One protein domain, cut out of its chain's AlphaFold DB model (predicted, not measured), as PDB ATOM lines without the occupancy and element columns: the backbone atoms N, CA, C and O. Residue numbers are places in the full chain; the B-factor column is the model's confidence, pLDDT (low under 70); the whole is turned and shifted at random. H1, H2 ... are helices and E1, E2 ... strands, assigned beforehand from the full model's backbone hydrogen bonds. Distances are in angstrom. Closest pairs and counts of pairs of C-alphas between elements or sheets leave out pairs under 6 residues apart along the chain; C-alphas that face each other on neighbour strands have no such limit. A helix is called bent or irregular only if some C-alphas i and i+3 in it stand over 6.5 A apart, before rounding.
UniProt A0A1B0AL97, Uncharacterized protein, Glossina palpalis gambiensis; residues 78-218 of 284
ATOM      1  N   ARG A  78     -43.828 -67.377-110.388       77.69
ATOM      2  CA  ARG A  78     -43.064 -67.670-109.171       77.69
ATOM      3  C   ARG A  78     -41.971 -68.697-109.497       77.69
ATOM      4  O   ARG A  78     -42.300 -69.747-110.040       77.69
ATOM      5  N   PRO A  79     -40.705 -68.452-109.106       77.38
ATOM      6  CA  PRO A  79     -39.613 -69.402-109.338       77.38
ATOM      7  C   PRO A  79     -39.867 -70.791-108.740       77.38
ATOM      8  O   PRO A  79     -39.368 -71.783-109.256       77.38
ATOM      9  N   VAL A  80     -40.647 -70.847-107.655       77.38
ATOM     10  CA  VAL A  80     -41.126 -72.083-107.034       77.38
ATOM     11  C   VAL A  80     -42.657 -72.032-107.017       77.38
ATOM     12  O   VAL A  80     -43.213 -71.145-106.350       77.38
ATOM     13  N   PRO A  81     -43.350 -72.922-107.751       72.50
ATOM     14  CA  PRO A  81     -44.803 -72.993-107.719       72.50
ATOM     15  C   PRO A  81     -45.284 -73.383-106.316       72.50
ATOM     16  O   PRO A  81     -44.627 -74.131-105.589       72.50
ATOM     17  N   LEU A  82     -46.429 -72.828-105.925       74.69
ATOM     18  CA  LEU A  82     -47.022 -73.033-104.607       74.69
ATOM     19  C   LEU A  82     -48.317 -73.820-104.740       74.69
ATOM     20  O   LEU A  82     -49.269 -73.322-105.344       74.69
ATOM     21  N   ASP A  83     -48.366 -74.981-104.096       74.50
ATOM     22  CA  ASP A  83     -49.595 -75.743-103.918       74.50
ATOM     23  C   ASP A  83     -50.203 -75.417-102.551       74.50
ATOM     24  O   ASP A  83     -49.587 -75.587-101.492       74.50
ATOM     25  N   ASN A  84     -51.434 -74.903-102.578       74.75
ATOM     26  CA  ASN A  84     -52.145 -74.449-101.389       74.75
ATOM     27  C   ASN A  84     -53.281 -75.415-101.055       74.75
ATOM     28  O   ASN A  84     -54.184 -75.612-101.867       74.75
ATOM     29  N   ASN A  85     -53.282 -75.950 -99.833       80.38
ATOM     30  CA  ASN A  85     -54.352 -76.807 -99.328       80.38
ATOM     31  C   ASN A  85     -55.015 -76.180 -98.096       80.38
ATOM     32  O   ASN A  85     -54.360 -75.891 -97.091       80.38
ATOM     33  N   PHE A  86     -56.337 -76.005 -98.161       80.81
ATOM     34  CA  PHE A  86     -57.127 -75.403 -97.086       80.81
ATOM     35  C   PHE A  86     -57.931 -76.455 -96.353       80.81
ATOM     36  O   PHE A  86     -58.717 -77.179 -96.961       80.81
ATOM     37  N   ILE A  87     -57.775 -76.495 -95.030       84.31
ATOM     38  CA  ILE A  87     -58.502 -77.451 -94.202       84.31
ATOM     39  C   ILE A  87     -59.351 -76.696 -93.183       84.31
ATOM     40  O   ILE A  87     -58.848 -76.038 -92.268       84.31
ATOM     41  N   GLY A  88     -60.668 -76.782 -93.380       85.00
ATOM     42  CA  GLY A  88     -61.676 -76.179 -92.516       85.00
ATOM     43  C   GLY A  88     -62.120 -77.144 -91.424       85.00
ATOM     44  O   GLY A  88     -62.692 -78.195 -91.707       85.00
ATOM     45  N   ILE A  89     -61.904 -76.767 -90.167       86.75
ATOM     46  CA  ILE A  89     -62.308 -77.571 -89.012       86.75
ATOM     47  C   ILE A  89     -63.750 -77.230 -88.652       86.75
ATOM     48  O   ILE A  89     -64.077 -76.069 -88.384       86.75
ATOM     49  N   LYS A  90     -64.608 -78.257 -88.639       86.69
ATOM     50  CA  LYS A  90     -66.055 -78.125 -88.402       86.69
ATOM     51  C   LYS A  90     -66.441 -78.097 -86.920       86.69
ATOM     52  O   LYS A  90     -67.564 -77.726 -86.591       86.69
ATOM     53  N   ALA A  91     -65.543 -78.488 -86.016       86.69
ATOM     54  CA  ALA A  91     -65.854 -78.578 -84.594       86.69
ATOM     55  C   ALA A  91     -66.216 -77.215 -83.972       86.69
ATOM     56  O   ALA A  91     -65.470 -76.228 -84.047       86.69
ATOM     57  N   ILE A  92     -67.365 -77.188 -83.294       82.19
ATOM     58  CA  ILE A  92     -67.899 -76.000 -82.613       82.19
ATOM     59  C   ILE A  92     -67.191 -75.793 -81.267       82.19
ATOM     60  O   ILE A  92     -66.810 -74.673 -80.928       82.19
ATOM     61  N   LYS A  93     -66.968 -76.875 -80.508       89.81
ATOM     62  CA  LYS A  93     -66.333 -76.817 -79.184       89.81
ATOM     63  C   LYS A  93     -64.835 -76.482 -79.313       89.81
ATOM     64  O   LYS A  93     -64.136 -77.195 -80.034       89.81
ATOM     65  N   PRO A  94     -64.307 -75.477 -78.585       85.44
ATOM     66  CA  PRO A  94     -62.909 -75.047 -78.718       85.44
ATOM     67  C   PRO A  94     -61.875 -76.150 -78.464       85.44
ATOM     68  O   PRO A  94     -60.896 -76.248 -79.194       85.44
ATOM     69  N   LEU A  95     -62.100 -76.997 -77.454       87.75
ATOM     70  CA  LEU A  95     -61.161 -78.061 -77.092       87.75
ATOM     71  C   LEU A  95     -61.108 -79.167 -78.155       87.75
ATOM     72  O   LEU A  95     -60.025 -79.582 -78.555       87.75
ATOM     73  N   GLN A  96     -62.269 -79.575 -78.672       87.50
ATOM     74  CA  GLN A  96     -62.356 -80.537 -79.771       87.50
ATOM     75  C   GLN A  96     -61.733 -79.971 -81.049       87.50
ATOM     76  O   GLN A  96     -60.937 -80.640 -81.688       87.50
ATOM     77  N   ARG A  97     -61.994 -78.697 -81.363       85.81
ATOM     78  CA  ARG A  97     -61.390 -78.011 -82.512       85.81
ATOM     79  C   ARG A  97     -59.866 -78.005 -82.462       85.81
ATOM     80  O   ARG A  97     -59.236 -78.159 -83.501       85.81
ATOM     81  N   LEU A  98     -59.277 -77.792 -81.284       85.12
ATOM     82  CA  LEU A  98     -57.825 -77.843 -81.116       85.12
ATOM     83  C   LEU A  98     -57.287 -79.256 -81.353       85.12
ATOM     84  O   LEU A  98     -56.312 -79.397 -82.080       85.12
ATOM     85  N   ASN A  99     -57.945 -80.278 -80.804       88.44
ATOM     86  CA  ASN A  99     -57.521 -81.663 -80.998       88.44
ATOM     87  C   ASN A  99     -57.635 -82.095 -82.470       88.44
ATOM     88  O   ASN A  99     -56.664 -82.574 -83.045       88.44
ATOM     89  N   ASP A 100     -58.777 -81.827 -83.108       88.81
ATOM     90  CA  ASP A 100     -58.999 -82.116 -84.528       88.81
ATOM     91  C   ASP A 100     -57.956 -81.396 -85.398       88.81
ATOM     92  O   ASP A 100     -57.411 -81.971 -86.339       88.81
ATOM     93  N   ARG A 101     -57.622 -80.140 -85.065       86.06
ATOM     94  CA  ARG A 101     -56.569 -79.382 -85.753       86.06
ATOM     95  C   ARG A 101     -55.221 -80.076 -85.659       86.06
ATOM     96  O   ARG A 101     -54.528 -80.188 -86.666       86.06
ATOM     97  N   ASP A 102     -54.837 -80.474 -84.452       87.88
ATOM     98  CA  ASP A 102     -53.517 -81.028 -84.184       87.88
ATOM     99  C   ASP A 102     -53.386 -82.431 -84.820       87.88
ATOM    100  O   ASP A 102     -52.350 -82.733 -85.413       87.88
ATOM    101  N   GLN A 103     -54.462 -83.231 -84.834       89.56
ATOM    102  CA  GLN A 103     -54.525 -84.515 -85.546       89.56
ATOM    103  C   GLN A 103     -54.403 -84.363 -87.067       89.56
ATOM    104  O   GLN A 103     -53.613 -85.061 -87.700       89.56
ATOM    105  N   VAL A 104     -55.153 -83.437 -87.669       89.31
ATOM    106  CA  VAL A 104     -55.071 -83.188 -89.117       89.31
ATOM    107  C   VAL A 104     -53.696 -82.625 -89.489       89.31
ATOM    108  O   VAL A 104     -53.128 -83.013 -90.510       89.31
ATOM    109  N   CYS A 105     -53.139 -81.741 -88.656       86.69
ATOM    110  CA  CYS A 105     -51.784 -81.222 -88.825       86.69
ATOM    111  C   CYS A 105     -50.757 -82.353 -88.852       86.69
ATOM    112  O   CYS A 105     -49.960 -82.427 -89.786       86.69
ATOM    113  N   TYR A 106     -50.831 -83.268 -87.886       87.75
ATOM    114  CA  TYR A 106     -49.975 -84.447 -87.834       87.75
ATOM    115  C   TYR A 106     -50.098 -85.309 -89.096       87.75
ATOM    116  O   TYR A 106     -49.088 -85.594 -89.738       87.75
ATOM    117  N   GLN A 107     -51.323 -85.659 -89.494       89.19
ATOM    118  CA  GLN A 107     -51.575 -86.495 -90.670       89.19
ATOM    119  C   GLN A 107     -50.961 -85.891 -91.940       89.19
ATOM    120  O   GLN A 107     -50.262 -86.574 -92.686       89.19
ATOM    121  N   LYS A 108     -51.151 -84.584 -92.152       86.06
ATOM    122  CA  LYS A 108     -50.593 -83.879 -93.312       86.06
ATOM    123  C   LYS A 108     -49.074 -83.748 -93.257       86.06
ATOM    124  O   LYS A 108     -48.435 -83.803 -94.301       86.06
ATOM    125  N   CYS A 109     -48.488 -83.602 -92.067       84.44
ATOM    126  CA  CYS A 109     -47.033 -83.620 -91.921       84.44
ATOM    127  C   CYS A 109     -46.456 -84.977 -92.337       84.44
ATOM    128  O   CYS A 109     -45.465 -85.007 -93.056       84.44
ATOM    129  N   ILE A 110     -47.077 -86.084 -91.920       85.88
ATOM    130  CA  ILE A 110     -46.614 -87.434 -92.267       85.88
ATOM    131  C   ILE A 110     -46.670 -87.678 -93.772       85.88
ATOM    132  O   ILE A 110     -45.684 -88.153 -94.320       85.88
ATOM    133  N   GLU A 111     -47.775 -87.319 -94.431       85.31
ATOM    134  CA  GLU A 111     -47.909 -87.450 -95.890       85.31
ATOM    135  C   GLU A 111     -46.744 -86.756 -96.618       85.31
ATOM    136  O   GLU A 111     -46.072 -87.361 -97.442       85.31
ATOM    137  N   GLN A 112     -46.426 -85.517 -96.235       81.25
ATOM    138  CA  GLN A 112     -45.342 -84.756 -96.865       81.25
ATOM    139  C   GLN A 112     -43.942 -85.278 -96.517       81.25
ATOM    140  O   GLN A 112     -43.045 -85.243 -97.356       81.25
ATOM    141  N   LEU A 113     -43.740 -85.776 -95.295       79.50
ATOM    142  CA  LEU A 113     -42.466 -86.370 -94.886       79.50
ATOM    143  C   LEU A 113     -42.216 -87.718 -95.571       79.50
ATOM    144  O   LEU A 113     -41.071 -88.034 -95.878       79.50
ATOM    145  N   GLN A 114     -43.268 -88.501 -95.835       82.12
ATOM    146  CA  GLN A 114     -43.180 -89.739 -96.618       82.12
ATOM    147  C   GLN A 114     -42.773 -89.466 -98.068       82.12
ATOM    148  O   GLN A 114     -41.983 -90.224 -98.625       82.12
ATOM    149  N   ASP A 115     -43.232 -88.347 -98.629       80.50
ATOM    150  CA  ASP A 115     -42.815 -87.859 -99.947       80.50
ATOM    151  C   ASP A 115     -41.389 -87.261 -99.947       80.50
ATOM    152  O   ASP A 115     -40.877 -86.856-100.990       80.50
ATOM    153  N   GLY A 116     -40.717 -87.202 -98.788       74.69
ATOM    154  CA  GLY A 116     -39.360 -86.667 -98.640       74.69
ATOM    155  C   GLY A 116     -39.283 -85.136 -98.591       74.69
ATOM    156  O   GLY A 116     -38.195 -84.568 -98.706       74.69
ATOM    157  N   HIS A 117     -40.412 -84.446 -98.413       76.12
ATOM    158  CA  HIS A 117     -40.464 -82.988 -98.315       76.12
ATOM    159  C   HIS A 117     -40.275 -82.495 -96.872       76.12
ATOM    160  O   HIS A 117     -40.697 -83.130 -95.907       76.12
ATOM    161  N   GLN A 118     -39.680 -81.307 -96.704       72.19
ATOM    162  CA  GLN A 118     -39.636 -80.631 -95.400       72.19
ATOM    163  C   GLN A 118     -40.933 -79.862 -95.144       72.19
ATOM    164  O   GLN A 118     -41.468 -79.211 -96.040       72.19
ATOM    165  N   VAL A 119     -41.396 -79.863 -93.892       74.69
ATOM    166  CA  VAL A 119     -42.656 -79.216 -93.502       74.69
ATOM    167  C   VAL A 119     -42.396 -78.073 -92.523       74.69
ATOM    168  O   VAL A 119     -41.684 -78.219 -91.530       74.69
ATOM    169  N   MET A 120     -43.008 -76.915 -92.776       75.88
ATOM    170  CA  MET A 120     -42.979 -75.765 -91.870       75.88
ATOM    171  C   MET A 120     -44.390 -75.462 -91.363       75.88
ATOM    172  O   MET A 120     -45.282 -75.142 -92.144       75.88
ATOM    173  N   VAL A 121     -44.587 -75.530 -90.044       76.81
ATOM    174  CA  VAL A 121     -45.888 -75.263 -89.413       76.81
ATOM    175  C   VAL A 121     -45.895 -73.896 -88.739       76.81
ATOM    176  O   VAL A 121     -45.136 -73.638 -87.801       76.81
ATOM    177  N   PHE A 122     -46.798 -73.027 -89.194       75.50
ATOM    178  CA  PHE A 122     -47.037 -71.711 -88.606       75.50
ATOM    179  C   PHE A 122     -48.123 -71.771 -87.529       75.50
ATOM    180  O   PHE A 122     -49.172 -72.390 -87.698       75.50
ATOM    181  N   VAL A 123     -47.883 -71.087 -86.411       77.69
ATOM    182  CA  VAL A 123     -48.822 -70.988 -85.285       77.69
ATOM    183  C   VAL A 123     -48.975 -69.536 -84.833       77.69
ATOM    184  O   VAL A 123     -48.081 -68.720 -85.024       77.69
ATOM    185  N   HIS A 124     -50.092 -69.217 -84.176       72.12
ATOM    186  CA  HIS A 124     -50.431 -67.841 -83.782       72.12
ATOM    187  C   HIS A 124     -49.653 -67.293 -82.575       72.12
ATOM    188  O   HIS A 124     -49.729 -66.101 -82.295       72.12
ATOM    189  N   ALA A 125     -48.935 -68.133 -81.824       74.94
ATOM    190  CA  ALA A 125     -48.230 -67.708 -80.618       74.94
ATOM    191  C   ALA A 125     -46.968 -68.534 -80.363       74.94
ATOM    192  O   ALA A 125     -46.947 -69.738 -80.614       74.94
ATOM    193  N   ARG A 126     -45.956 -67.910 -79.746       71.31
ATOM    194  CA  ARG A 126     -44.697 -68.574 -79.355       71.31
ATOM    195  C   ARG A 126     -44.933 -69.783 -78.440       71.31
ATOM    196  O   ARG A 126     -44.371 -70.849 -78.660       71.31
ATOM    197  N   ASN A 127     -45.827 -69.650 -77.457       75.75
ATOM    198  CA  ASN A 127     -46.179 -70.752 -76.552       75.75
ATOM    199  C   ASN A 127     -46.944 -71.871 -77.281       75.75
ATOM    200  O   ASN A 127     -46.827 -73.041 -76.923       75.75
ATOM    201  N   ALA A 128     -47.710 -71.527 -78.325       77.06
ATOM    202  CA  ALA A 128     -48.398 -72.515 -79.148       77.06
ATOM    203  C   ALA A 128     -47.412 -73.345 -79.983       77.06
ATOM    204  O   ALA A 128     -47.714 -74.494 -80.288       77.06
ATOM    205  N   THR A 129     -46.234 -72.805 -80.306       79.31
ATOM    206  CA  THR A 129     -45.198 -73.516 -81.065       79.31
ATOM    207  C   THR A 129     -44.688 -74.719 -80.288       79.31
ATOM    208  O   THR A 129     -44.710 -75.830 -80.801       79.31
ATOM    209  N   VAL A 130     -44.319 -74.509 -79.021       78.31
ATOM    210  CA  VAL A 130     -43.822 -75.581 -78.147       78.31
ATOM    211  C   VAL A 130     -44.913 -76.618 -77.899       78.31
ATOM    212  O   VAL A 130     -44.661 -77.806 -78.046       78.31
ATOM    213  N   ARG A 131     -46.147 -76.181 -77.616       83.12
ATOM    214  CA  ARG A 131     -47.284 -77.098 -77.433       83.12
ATOM    215  C   ARG A 131     -47.551 -77.964 -78.661       83.12
ATOM    216  O   ARG A 131     -47.728 -79.168 -78.518       83.12
ATOM    217  N   THR A 132     -47.580 -77.356 -79.847       83.50
ATOM    218  CA  THR A 132     -47.844 -78.082 -81.099       83.50
ATOM    219  C   THR A 132     -46.704 -79.057 -81.387       83.50
ATOM    220  O   THR A 132     -46.968 -80.210 -81.692       83.50
ATOM    221  N   ALA A 133     -45.446 -78.647 -81.193       82.00
ATOM    222  CA  ALA A 133     -44.289 -79.530 -81.347       82.00
ATOM    223  C   ALA A 133     -44.329 -80.730 -80.382       82.00
ATOM    224  O   ALA A 133     -44.108 -81.860 -80.811       82.00
ATOM    225  N   SER A 134     -44.663 -80.510 -79.105       83.75
ATOM    226  CA  SER A 134     -44.835 -81.599 -78.134       83.75
ATOM    227  C   SER A 134     -45.978 -82.539 -78.519       83.75
ATOM    228  O   SER A 134     -45.796 -83.748 -78.498       83.75
ATOM    229  N   THR A 135     -47.120 -81.990 -78.942       86.38
ATOM    230  CA  THR A 135     -48.295 -82.783 -79.351       86.38
ATOM    231  C   THR A 135     -47.979 -83.639 -80.580       86.38
ATOM    232  O   THR A 135     -48.307 -84.818 -80.620       86.38
ATOM    233  N   LEU A 136     -47.282 -83.075 -81.571       85.69
ATOM    234  CA  LEU A 136     -46.836 -83.808 -82.756       85.69
ATOM    235  C   LEU A 136     -45.851 -84.929 -82.403       85.69
ATOM    236  O   LEU A 136     -45.920 -86.002 -82.994       85.69
ATOM    237  N   ASN A 137     -44.969 -84.707 -81.426       83.00
ATOM    238  CA  ASN A 137     -44.053 -85.734 -80.932       83.00
ATOM    239  C   ASN A 137     -44.804 -86.876 -80.233       83.00
ATOM    240  O   ASN A 137     -44.560 -88.042 -80.524       83.00
ATOM    241  N   GLU A 138     -45.762 -86.550 -79.365       86.75
ATOM    242  CA  GLU A 138     -46.619 -87.544 -78.707       86.75
ATOM    243  C   GLU A 138     -47.396 -88.381 -79.737       86.75
ATOM    244  O   GLU A 138     -47.405 -89.608 -79.654       86.75
ATOM    245  N   LEU A 139     -47.970 -87.738 -80.760       86.56
ATOM    246  CA  LEU A 139     -48.663 -88.424 -81.855       86.56
ATOM    247  C   LEU A 139     -47.716 -89.289 -82.702       86.56
ATOM    248  O   LEU A 139     -48.103 -90.376 -83.133       86.56
ATOM    249  N   ALA A 140     -46.475 -88.848 -82.920       85.81
ATOM    250  CA  ALA A 140     -45.470 -89.630 -83.638       85.81
ATOM    251  C   ALA A 140     -45.044 -90.879 -82.853       85.81
ATOM    252  O   ALA A 140     -44.871 -91.946 -83.443       85.81
ATOM    253  N   GLN A 141     -44.918 -90.765 -81.527       86.62
ATOM    254  CA  GLN A 141     -44.605 -91.893 -80.646       86.62
ATOM    255  C   GLN A 141     -45.747 -92.908 -80.610       86.62
ATOM    256  O   GLN A 141     -45.505 -94.103 -80.742       86.62
ATOM    257  N   GLN A 142     -46.994 -92.439 -80.497       89.12
ATOM    258  CA  GLN A 142     -48.179 -93.304 -80.501       89.12
ATOM    259  C   GLN A 142     -48.323 -94.097 -81.806       89.12
ATOM    260  O   GLN A 142     -48.714 -95.261 -81.781       89.12
ATOM    261  N   ASN A 143     -47.977 -93.480 -82.938       86.62
ATOM    262  CA  ASN A 143     -48.112 -94.080 -84.265       86.62
ATOM    263  C   ASN A 143     -46.811 -94.715 -84.798       86.62
ATOM    264  O   ASN A 143     -46.785 -95.161 -85.942       86.62
ATOM    265  N   ASN A 144     -45.736 -94.760 -84.000       84.94
ATOM    266  CA  ASN A 144     -44.415 -95.286 -84.379       84.94
ATOM    267  C   ASN A 144     -43.797 -94.655 -85.648       84.94
ATOM    268  O   ASN A 144     -43.056 -95.307 -86.381       84.94
ATOM    269  N   THR A 145     -44.056 -93.372 -85.910       81.94
ATOM    270  CA  THR A 145     -43.556 -92.644 -87.097       81.94
ATOM    271  C   THR A 145     -42.358 -91.743 -86.800       81.94
ATOM    272  O   THR A 145     -41.922 -90.986 -87.666       81.94
ATOM    273  N   CYS A 146     -41.785 -91.817 -85.593       76.88
ATOM    274  CA  CYS A 146     -40.685 -90.948 -85.162       76.88
ATOM    275  C   CYS A 146     -39.492 -90.937 -86.130       76.88
ATOM    276  O   CYS A 146     -38.838 -89.906 -86.259       76.88
ATOM    277  N   ALA A 147     -39.231 -92.051 -86.822       75.88
ATOM    278  CA  ALA A 147     -38.136 -92.171 -87.783       75.88
ATOM    279  C   ALA A 147     -38.242 -91.175 -88.952       75.88
ATOM    280  O   ALA A 147     -37.217 -90.691 -89.413       75.88
ATOM    281  N   LEU A 148     -39.460 -90.817 -89.380       73.81
ATOM    282  CA  LEU A 148     -39.691 -89.886 -90.494       73.81
ATOM    283  C   LEU A 148     -39.317 -88.440 -90.160       73.81
ATOM    284  O   LEU A 148     -39.093 -87.631 -91.053       73.81
ATOM    285  N   PHE A 149     -39.272 -88.096 -88.874       73.06
ATOM    286  CA  PHE A 149     -38.936 -86.744 -88.444       73.06
ATOM    287  C   PHE A 149     -37.449 -86.564 -88.139       73.06
ATOM    288  O   PHE A 149     -37.039 -85.442 -87.838       73.06
ATOM    289  N   LEU A 150     -36.658 -87.641 -88.168       71.38
ATOM    290  CA  LEU A 150     -35.232 -87.574 -87.885       71.38
ATOM    291  C   LEU A 150     -34.471 -87.071 -89.120       71.38
ATOM    292  O   LEU A 150     -34.718 -87.551 -90.225       71.38
ATOM    293  N   PRO A 151     -33.548 -86.111 -88.954       68.19
ATOM    294  CA  PRO A 151     -32.741 -85.609 -90.056       68.19
ATOM    295  C   PRO A 151     -31.625 -86.589 -90.438       68.19
ATOM    296  O   PRO A 151     -31.085 -87.303 -89.589       68.19
ATOM    297  N   ASP A 152     -31.199 -86.533 -91.700       66.62
ATOM    298  CA  ASP A 152     -29.984 -87.205 -92.158       66.62
ATOM    299  C   ASP A 152     -28.747 -86.538 -91.542       66.62
ATOM    300  O   ASP A 152     -28.348 -85.425 -91.903       66.62
ATOM    301  N   THR A 153     -28.103 -87.250 -90.616       65.25
ATOM    302  CA  THR A 153     -26.965 -86.777 -89.808       65.25
ATOM    303  C   THR A 153     -25.711 -86.424 -90.615       65.25
ATOM    304  O   THR A 153     -24.800 -85.792 -90.084       65.25
ATOM    305  N   ASN A 154     -25.666 -86.789 -91.899       60.84
ATOM    306  CA  ASN A 154     -24.518 -86.585 -92.786       60.84
ATOM    307  C   ASN A 154     -24.517 -85.226 -93.512       60.84
ATOM    308  O   ASN A 154     -23.565 -84.915 -94.228       60.84
ATOM    309  N   THR A 155     -25.555 -84.399 -93.345       65.44
ATOM    310  CA  THR A 155     -25.697 -83.136 -94.089       65.44
ATOM    311  C   THR A 155     -25.023 -81.967 -93.359       65.44
ATOM    312  O   THR A 155     -25.252 -81.752 -92.171       65.44
ATOM    313  N   SER A 156     -24.239 -81.139 -94.065       64.12
ATOM    314  CA  SER A 156     -23.593 -79.930 -93.500       64.12
ATOM    315  C   SER A 156     -24.586 -78.973 -92.814       64.12
ATOM    316  O   SER A 156     -24.257 -78.323 -91.817       64.12
ATOM    317  N   ASP A 157     -25.824 -78.920 -93.307       65.88
ATOM    318  CA  ASP A 157     -26.903 -78.090 -92.760       65.88
ATOM    319  C   ASP A 157     -27.319 -78.504 -91.342       65.88
ATOM    320  O   ASP A 157     -27.671 -77.653 -90.521       65.88
ATOM    321  N   TYR A 158     -27.202 -79.794 -91.013       66.94
ATOM    322  CA  TYR A 158     -27.514 -80.333 -89.692       66.94
ATOM    323  C   TYR A 158     -26.576 -79.764 -88.617       66.94
ATOM    324  O   TYR A 158     -27.010 -79.269 -87.574       66.94
ATOM    325  N   GLY A 159     -25.273 -79.718 -88.911       68.56
ATOM    326  CA  GLY A 159     -24.274 -79.138 -88.010       68.56
ATOM    327  C   GLY A 159     -24.458 -77.631 -87.786       68.56
ATOM    328  O   GLY A 159     -24.197 -77.129 -86.688       68.56
ATOM    329  N   LEU A 160     -24.929 -76.896 -88.801       71.75
ATOM    330  CA  LEU A 160     -25.262 -75.472 -88.672       71.75
ATOM    331  C   LEU A 160     -26.523 -75.263 -87.823       71.75
ATOM    332  O   LEU A 160     -26.534 -74.376 -86.963       71.75
ATOM    333  N   ALA A 161     -27.548 -76.101 -88.003       67.19
ATOM    334  CA  ALA A 161     -28.784 -76.046 -87.228       67.19
ATOM    335  C   ALA A 161     -28.534 -76.295 -85.731       67.19
ATOM    336  O   ALA A 161     -28.983 -75.505 -84.897       67.19
ATOM    337  N   ILE A 162     -27.728 -77.302 -85.377       68.69
ATOM    338  CA  ILE A 162     -27.356 -77.574 -83.978       68.69
ATOM    339  C   ILE A 162     -26.656 -76.365 -83.348       68.69
ATOM    340  O   ILE A 162     -27.003 -75.950 -82.238       68.69
ATOM    341  N   LYS A 163     -25.698 -75.754 -84.059       75.06
ATOM    342  CA  LYS A 163     -24.994 -74.554 -83.578       75.06
ATOM    343  C   LYS A 163     -25.945 -73.371 -83.380       75.06
ATOM    344  O   LYS A 163     -25.766 -72.599 -82.439       75.06
ATOM    345  N   ALA A 164     -26.951 -73.218 -84.241       73.56
ATOM    346  CA  ALA A 164     -27.970 -72.181 -84.100       73.56
ATOM    347  C   ALA A 164     -28.877 -72.430 -82.881       73.56
ATOM    348  O   ALA A 164     -29.139 -71.505 -82.111       73.56
ATOM    349  N   ILE A 165     -29.285 -73.682 -82.653       70.44
ATOM    350  CA  ILE A 165     -30.101 -74.083 -81.498       70.44
ATOM    351  C   ILE A 165     -29.345 -73.852 -80.185       70.44
ATOM    352  O   ILE A 165     -29.911 -73.297 -79.245       70.44
ATOM    353  N   GLN A 166     -28.058 -74.203 -80.127       71.25
ATOM    354  CA  GLN A 166     -27.213 -73.993 -78.945       71.25
ATOM    355  C   GLN A 166     -27.013 -72.510 -78.598       71.25
ATOM    356  O   GLN A 166     -26.844 -72.168 -77.431       71.25
ATOM    357  N   LYS A 167     -27.059 -71.615 -79.594       77.31
ATOM    358  CA  LYS A 167     -26.999 -70.157 -79.384       77.31
ATOM    359  C   LYS A 167     -28.343 -69.546 -78.972       77.31
ATOM    360  O   LYS A 167     -28.388 -68.373 -78.594       77.31
ATOM    361  N   SER A 168     -29.440 -70.294 -79.065       70.44
ATOM    362  CA  SER A 168     -30.774 -69.780 -78.767       70.44
ATOM    363  C   SER A 168     -30.964 -69.539 -77.268       70.44
ATOM    364  O   SER A 168     -30.661 -70.385 -76.432       70.44
ATOM    365  N   ARG A 169     -31.551 -68.390 -76.914       70.75
ATOM    366  CA  ARG A 169     -31.893 -68.041 -75.520       70.75
ATOM    367  C   ARG A 169     -33.137 -68.778 -75.000       70.75
ATOM    368  O   ARG A 169     -33.487 -68.635 -73.829       70.75
ATOM    369  N   ASN A 170     -33.836 -69.533 -75.853       68.62
ATOM    370  CA  ASN A 170     -35.068 -70.222 -75.480       68.62
ATOM    371  C   ASN A 170     -34.769 -71.585 -74.831       68.62
ATOM    372  O   ASN A 170     -34.430 -72.552 -75.515       68.62
ATOM    373  N   LYS A 171     -34.954 -71.668 -73.507       71.44
ATOM    374  CA  LYS A 171     -34.724 -72.889 -72.716       71.44
ATOM    375  C   LYS A 171     -35.543 -74.090 -73.197       71.44
ATOM    376  O   LYS A 171     -35.019 -75.197 -73.201       71.44
ATOM    377  N   GLN A 172     -36.779 -73.876 -73.653       67.25
ATOM    378  CA  GLN A 172     -37.656 -74.958 -74.122       67.25
ATOM    379  C   GLN A 172     -37.143 -75.584 -75.425       67.25
ATOM    380  O   GLN A 172     -37.268 -76.784 -75.633       67.25
ATOM    381  N   LEU A 173     -36.507 -74.783 -76.281       65.50
ATOM    382  CA  LEU A 173     -35.931 -75.246 -77.545       65.50
ATOM    383  C   LEU A 173     -34.639 -76.045 -77.304       65.50
ATOM    384  O   LEU A 173     -34.408 -77.069 -77.942       65.50
ATOM    385  N   MET A 174     -33.838 -75.633 -76.315       64.31
ATOM    386  CA  MET A 174     -32.682 -76.410 -75.854       64.31
ATOM    387  C   MET A 174     -33.092 -77.738 -75.196       64.31
ATOM    388  O   MET A 174     -32.416 -78.749 -75.383       64.31
ATOM    389  N   GLU A 175     -34.195 -77.757 -74.442       64.75
ATOM    390  CA  GLU A 175     -34.716 -78.978 -73.815       64.75
ATOM    391  C   GLU A 175     -35.214 -79.993 -74.851       64.75
ATOM    392  O   GLU A 175     -34.915 -81.183 -74.731       64.75
ATOM    393  N   LEU A 176     -35.904 -79.522 -75.896       61.84
ATOM    394  CA  LEU A 176     -36.326 -80.353 -77.027       61.84
ATOM    395  C   LEU A 176     -35.123 -81.008 -77.728       61.84
ATOM    396  O   LEU A 176     -35.155 -82.210 -77.979       61.84
ATOM    397  N   ASN A 177     -34.030 -80.265 -77.943       58.91
ATOM    398  CA  ASN A 177     -32.793 -80.810 -78.521       58.91
ATOM    399  C   ASN A 177     -32.154 -81.889 -77.618       58.91
ATOM    400  O   ASN A 177     -31.783 -82.974 -78.067       58.91
ATOM    401  N   ARG A 178     -32.088 -81.646 -76.301       55.72
ATOM    402  CA  ARG A 178     -31.453 -82.574 -75.350       55.72
ATOM    403  C   ARG A 178     -32.128 -83.951 -75.302       55.72
ATOM    404  O   ARG A 178     -31.456 -84.934 -74.991       55.72
ATOM    405  N   ARG A 179     -33.430 -84.048 -75.590       55.19
ATOM    406  CA  ARG A 179     -34.166 -85.319 -75.498       55.19
ATOM    407  C   ARG A 179     -33.903 -86.284 -76.662       55.19
ATOM    408  O   ARG A 179     -34.346 -87.419 -76.557       55.19
ATOM    409  N   ARG A 180     -33.195 -85.902 -77.743       49.28
ATOM    410  CA  ARG A 180     -33.033 -86.706 -78.991       49.28
ATOM    411  C   ARG A 180     -34.355 -87.244 -79.582       49.28
ATOM    412  O   ARG A 180     -34.344 -88.014 -80.535       49.28
ATOM    413  N   SER A 181     -35.501 -86.857 -79.028       40.72
ATOM    414  CA  SER A 181     -36.820 -87.384 -79.356       40.72
ATOM    415  C   SER A 181     -37.429 -86.541 -80.458       40.72
ATOM    416  O   SER A 181     -38.454 -85.920 -80.226       40.72
ATOM    417  N   ILE A 182     -36.807 -86.540 -81.639       42.03
ATOM    418  CA  ILE A 182     -37.171 -85.712 -82.794       42.03
ATOM    419  C   ILE A 182     -36.517 -84.327 -82.699       42.03
ATOM    420  O   ILE A 182     -37.072 -83.372 -82.157       42.03
ATOM    421  N   GLU A 183     -35.322 -84.193 -83.279       42.91
ATOM    422  CA  GLU A 183     -34.979 -82.917 -83.903       42.91
ATOM    423  C   GLU A 183     -35.959 -82.753 -85.045       42.91
ATOM    424  O   GLU A 183     -35.782 -83.318 -86.115       42.91
ATOM    425  N   LEU A 184     -37.056 -82.061 -84.751       41.25
ATOM    426  CA  LEU A 184     -38.056 -81.699 -85.725       41.25
ATOM    427  C   LEU A 184     -37.311 -81.194 -86.967       41.25
ATOM    428  O   LEU A 184     -36.711 -80.117 -86.932       41.25
ATOM    429  N   SER A 185     -37.454 -81.904 -88.087       37.53
ATOM    430  CA  SER A 185     -37.383 -81.326 -89.436       37.53
ATOM    431  C   SER A 185     -38.535 -80.318 -89.641       37.53
ATOM    432  O   SER A 185     -39.233 -80.298 -90.644       37.53
ATOM    433  N   PHE A 186     -38.781 -79.490 -88.624       40.22
ATOM    434  CA  PHE A 186     -39.579 -78.291 -88.659       40.22
ATOM    435  C   PHE A 186     -38.581 -77.172 -88.432       40.22
ATOM    436  O   PHE A 186     -38.159 -76.898 -87.304       40.22
ATOM    437  N   ARG A 187     -38.206 -76.484 -89.508       37.91
ATOM    438  CA  ARG A 187     -37.583 -75.170 -89.368       37.91
ATOM    439  C   ARG A 187     -38.634 -74.225 -88.803       37.91
ATOM    440  O   ARG A 187     -39.392 -73.596 -89.527       37.91
ATOM    441  N   VAL A 188     -38.699 -74.137 -87.481       33.69
ATOM    442  CA  VAL A 188     -39.362 -73.028 -86.808       33.69
ATOM    443  C   VAL A 188     -38.438 -71.814 -86.948       33.69
ATOM    444  O   VAL A 188     -37.362 -71.778 -86.358       33.69
ATOM    445  N   SER A 189     -38.907 -70.830 -87.720       27.42
ATOM    446  CA  SER A 189     -38.331 -69.509 -88.039       27.42
ATOM    447  C   SER A 189     -37.355 -69.379 -89.219       27.42
ATOM    448  O   SER A 189     -36.224 -69.851 -89.205       27.42
ATOM    449  N   ILE A 190     -37.856 -68.614 -90.201       36.88
ATOM    450  CA  ILE A 190     -37.238 -67.596 -91.070       36.88
ATOM    451  C   ILE A 190     -35.708 -67.651 -91.161       36.88
ATOM    452  O   ILE A 190     -34.998 -67.077 -90.339       36.88
ATOM    453  N   SER A 191     -35.219 -68.289 -92.221       30.38
ATOM    454  CA  SER A 191     -34.273 -67.728 -93.204       30.38
ATOM    455  C   SER A 191     -33.604 -68.874 -93.971       30.38
ATOM    456  O   SER A 191     -33.075 -69.816 -93.381       30.38
ATOM    457  N   THR A 192     -33.687 -68.778 -95.301       33.53
ATOM    458  CA  THR A 192     -32.833 -69.448 -96.299       33.53
ATOM    459  C   THR A 192     -32.868 -70.985 -96.337       33.53
ATOM    460  O   THR A 192     -32.005 -71.660 -95.776       33.53
ATOM    461  N   ILE A 193     -33.835 -71.561 -97.063       44.62
ATOM    462  CA  ILE A 193     -33.777 -72.967 -97.514       44.62
ATOM    463  C   ILE A 193     -33.530 -72.962 -99.031       44.62
ATOM    464  O   ILE A 193     -34.411 -72.491 -99.746       44.62
ATOM    465  N   PRO A 194     -32.369 -73.420 -99.540       36.34
ATOM    466  CA  PRO A 194     -32.018 -73.223-100.951       36.34
ATOM    467  C   PRO A 194     -32.667 -74.206-101.936       36.34
ATOM    468  O   PRO A 194     -32.651 -73.930-103.126       36.34
ATOM    469  N   ASN A 195     -33.239 -75.328-101.481       42.88
ATOM    470  CA  ASN A 195     -33.648 -76.425-102.368       42.88
ATOM    471  C   ASN A 195     -35.052 -76.951-102.031       42.88
ATOM    472  O   ASN A 195     -35.191 -78.047-101.500       42.88
ATOM    473  N   MET A 196     -36.098 -76.178-102.320       49.38
ATOM    474  CA  MET A 196     -37.475 -76.691-102.321       49.38
ATOM    475  C   MET A 196     -38.028 -76.561-103.737       49.38
ATOM    476  O   MET A 196     -38.289 -75.452-104.192       49.38
ATOM    477  N   ALA A 197     -38.176 -77.691-104.436       46.28
ATOM    478  CA  ALA A 197     -38.830 -77.739-105.745       46.28
ATOM    479  C   ALA A 197     -40.344 -77.460-105.637       46.28
ATOM    480  O   ALA A 197     -40.937 -76.936-106.573       46.28
ATOM    481  N   HIS A 198     -40.944 -77.745-104.474       55.44
ATOM    482  CA  HIS A 198     -42.351 -77.496-104.165       55.44
ATOM    483  C   HIS A 198     -42.488 -77.027-102.712       55.44
ATOM    484  O   HIS A 198     -41.986 -77.679-101.796       55.44
ATOM    485  N   LEU A 199     -43.160 -75.895-102.488       52.19
ATOM    486  CA  LEU A 199     -43.481 -75.410-101.143       52.19
ATOM    487  C   LEU A 199     -44.969 -75.634-100.869       52.19
ATOM    488  O   LEU A 199     -45.825 -75.044-101.528       52.19
ATOM    489  N   TRP A 200     -45.255 -76.458 -99.862       56.25
ATOM    490  CA  TRP A 200     -46.608 -76.781 -99.425       56.25
ATOM    491  C   TRP A 200     -47.010 -75.892 -98.255       56.25
ATOM    492  O   TRP A 200     -46.347 -75.869 -97.215       56.25
ATOM    493  N   ILE A 201     -48.120 -75.172 -98.412       58.62
ATOM    494  CA  ILE A 201     -48.668 -74.328 -97.351       58.62
ATOM    495  C   ILE A 201     -49.965 -74.956 -96.848       58.62
ATOM    496  O   ILE A 201     -50.960 -75.051 -97.569       58.62
ATOM    497  N   LEU A 202     -49.949 -75.366 -95.580       62.97
ATOM    498  CA  LEU A 202     -51.105 -75.889 -94.858       62.97
ATOM    499  C   LEU A 202     -51.621 -74.822 -93.905       62.97
ATOM    500  O   LEU A 202     -50.924 -74.423 -92.970       62.97
ATOM    501  N   VAL A 203     -52.857 -74.372 -94.130       61.62
ATOM    502  CA  VAL A 203     -53.492 -73.390 -93.250       61.62
ATOM    503  C   VAL A 203     -54.752 -73.968 -92.623       61.62
ATOM    504  O   VAL A 203     -55.695 -74.356 -93.314       61.62
ATOM    505  N   PHE A 204     -54.752 -74.019 -91.292       66.88
ATOM    506  CA  PHE A 204     -55.851 -74.550 -90.492       66.88
ATOM    507  C   PHE A 204     -56.741 -73.422 -89.990       66.88
ATOM    508  O   PHE A 204     -56.281 -72.551 -89.250       66.88
ATOM    509  N   TRP A 205     -58.031 -73.476 -90.321       69.50
ATOM    510  CA  TRP A 205     -58.992 -72.462 -89.892       69.50
ATOM    511  C   TRP A 205     -60.324 -73.063 -89.462       69.50
ATOM    512  O   TRP A 205     -60.661 -74.206 -89.767       69.50
ATOM    513  N   THR A 206     -61.116 -72.253 -88.764       73.31
ATOM    514  CA  THR A 206     -62.546 -72.513 -88.593       73.31
ATOM    515  C   THR A 206     -63.229 -72.516 -89.953       73.31
ATOM    516  O   THR A 206     -62.930 -71.650 -90.780       73.31
ATOM    517  N   HIS A 207     -64.173 -73.438 -90.163       75.88
ATOM    518  CA  HIS A 207     -64.904 -73.546 -91.428       75.88
ATOM    519  C   HIS A 207     -65.485 -72.200 -91.898       75.88
ATOM    520  O   HIS A 207     -65.355 -71.863 -93.074       75.88
ATOM    521  N   ASP A 208     -66.021 -71.391 -90.984       75.56
ATOM    522  CA  ASP A 208     -66.660 -70.103 -91.302       75.56
ATOM    523  C   ASP A 208     -65.701 -69.082 -91.934       75.56
ATOM    524  O   ASP A 208     -66.114 -68.202 -92.683       75.56
ATOM    525  N   LYS A 209     -64.396 -69.203 -91.658       76.75
ATOM    526  CA  LYS A 209     -63.367 -68.297 -92.191       76.75
ATOM    527  C   LYS A 209     -62.727 -68.811 -93.476       76.75
ATOM    528  O   LYS A 209     -62.010 -68.059 -94.127       76.75
ATOM    529  N   LEU A 210     -62.971 -70.068 -93.851       79.38
ATOM    530  CA  LEU A 210     -62.320 -70.701 -94.997       79.38
ATOM    531  C   LEU A 210     -62.625 -69.949 -96.300       79.38
ATOM    532  O   LEU A 210     -61.702 -69.653 -97.051       79.38
ATOM    533  N   ASN A 211     -63.877 -69.534 -96.504       76.94
ATOM    534  CA  ASN A 211     -64.277 -68.755 -97.680       76.94
ATOM    535  C   ASN A 211     -63.556 -67.403 -97.764       76.94
ATOM    536  O   ASN A 211     -63.118 -67.012 -98.838       76.94
ATOM    537  N   HIS A 212     -63.382 -66.720 -96.629       74.69
ATOM    538  CA  HIS A 212     -62.667 -65.444 -96.576       74.69
ATOM    539  C   HIS A 212     -61.177 -65.591 -96.935       74.69
ATOM    540  O   HIS A 212     -60.613 -64.751 -97.626       74.69
ATOM    541  N   TYR A 213     -60.521 -66.670 -96.500       72.25
ATOM    542  CA  TYR A 213     -59.122 -66.915 -96.868       72.25
ATOM    543  C   TYR A 213     -58.961 -67.400 -98.308       72.25
ATOM    544  O   TYR A 213     -57.999 -67.013 -98.972       72.25
ATOM    545  N   LEU A 214     -59.902 -68.207 -98.807       75.94
ATOM    546  CA  LEU A 214     -59.939 -68.590-100.215       75.94
ATOM    547  C   LEU A 214     -60.074 -67.365-101.117       75.94
ATOM    548  O   LEU A 214     -59.362 -67.282-102.113       75.94
ATOM    549  N   SER A 215     -60.921 -66.393-100.769       70.88
ATOM    550  CA  SER A 215     -61.061 -65.167-101.560       70.88
ATOM    551  C   SER A 215     -59.811 -64.279-101.507       70.88
ATOM    552  O   SER A 215     -59.412 -63.736-102.539       70.88
ATOM    553  N   LEU A 216     -59.108 -64.201-100.367       68.50
ATOM    554  CA  LEU A 216     -57.792 -63.543-100.287       68.50
ATOM    555  C   LEU A 216     -56.762 -64.222-101.203       68.50
ATOM    556  O   LEU A 216     -56.048 -63.560-101.951       68.50
ATOM    557  N   LEU A 217     -56.722 -65.554-101.191       68.19
ATOM    558  CA  LEU A 217     -55.801 -66.358-101.994       68.19
ATOM    559  C   LEU A 217     -56.316 -66.649-103.393       68.19
ATOM    560  O   LEU A 217     -55.668 -67.387-104.117       68.19
ATOM    561  N   THR A 218     -57.412 -66.057-103.832       68.44
ATOM    562  CA  THR A 218     -57.821 -66.027-105.244       68.44
ATOM    563  C   THR A 218     -57.814 -64.596-105.781       68.44
ATOM    564  O   THR A 218     -58.288 -64.361-106.884       68.44
TER     565      THR A 218
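AT A GLANCE: This is residues 78 to 218 of the 284 residues of an uncharacterized protein of Glossina palpalis gambiensis (UniProt A0A1B0AL97). Two parallel strands, E1 and E2, make a narrow ribbon that stands between the long helix H1 and the last helix H6, and H2 crosses H1 with the short H3 at the end of H1. At the end of the domain far from H6, the helices H4 and H5 form a hairpin, and a long stretch with no named element, residues 179 to 198, leads from there back to E2. The printed part has 141 residues, with two named strands and six named helices in the order E1, H1, H2, H3, H4, H5, E2, H6; the sheet, in the order E1, E2, is parallel, and the class is mostly helix. The whole is compact, with a radius of gyration of the C-alphas of 16.0 A and spans of 43 by 38 by 30 A.

IN THESE COORDINATES: Begin at C-alpha 82, at (-47.022, -73.033, -104.607), where E1 starts; it covers residues 82 to 89 and is 22.3 A long. Its neighbour E2 comes late in the numbering, at residues 199 to 206, and is 23.0 A long. Find C-alpha 94 at (-62.909, -75.047, -78.718); from there H1, residues 94 to 114, runs 30.4 A. H2, residues 126 to 142, runs 25.0 A, and H3, residues 146 to 149, runs 5.6 A. Farther on you meet H4, residues 156 to 166, 16.1 A long, and H5, residues 171 to 178, 10.6 A long. H6, residues 207 to 216, is 15.1 A long and ends with C-alpha 216 at (-57.792, -63.543, -100.287). H6 is irregular, but only just: C-alphas 208 and 211 are 6.9 A apart.

HOW THE PARTS SIT: Start with the parallel pair E1 and E2, whose directions differ by 20 degrees; C-alphas 89 and 206 face each other at 5.1 A. Look there for N 89 and O 205, 2.9 A apart, and for N 205 and O 87, 3.3 A apart, both within hydrogen-bond range. E1, the helices H1 to H5 and E2 form a strand-helix-strand unit, two parallel neighbour strands with helices between them along the chain. The closest C-alphas of H1 and E2 are those of Arg 101 and Phe 204, 6.8 A apart. For E1 and H6 they are those of Gly 88 and His 207, 4.3 A apart. H1 and H6 are apart. With residues 102 to 106 alone, H1 touches H2 at a steep tilt of 65 degrees, the same way; their closest C-alphas, of Tyr 106 and Leu 136, are 6.0 A apart. With residues 110 to 114 alone, H1 touches H3, the closest C-alphas being those of Leu 113 and Leu 148 at 6.3 A. H2 and H5 are close but not clearly touching, the C-alphas of Val 130 and Gln 172 being closest at 7.4 A. H4 and H5, a helical hairpin, touch at a steep tilt of 43 degrees, opposite ways, with the C-alphas of Ile 165 and Met 174 closest at 6.6 A. Every O i to N i+4 pair is within hydrogen-bond range in H1, H4 and H5; in H2 it is 12 of 13 and in H6 4 of 6, while H3 is too short for such a pair.

THE WHOLE: The two C-alphas farthest apart are those of Ile 92 and Asn 154, at 45.8 A. The printed part has no cut. The long links are H1 to H2, with 11 residues, and H5 to E2, with 20. In the B-factor column the mean pLDDT of the printed part is 71.3; look for the 49 residues under 70, among them residues 151 to 159 and residues 172 to 205.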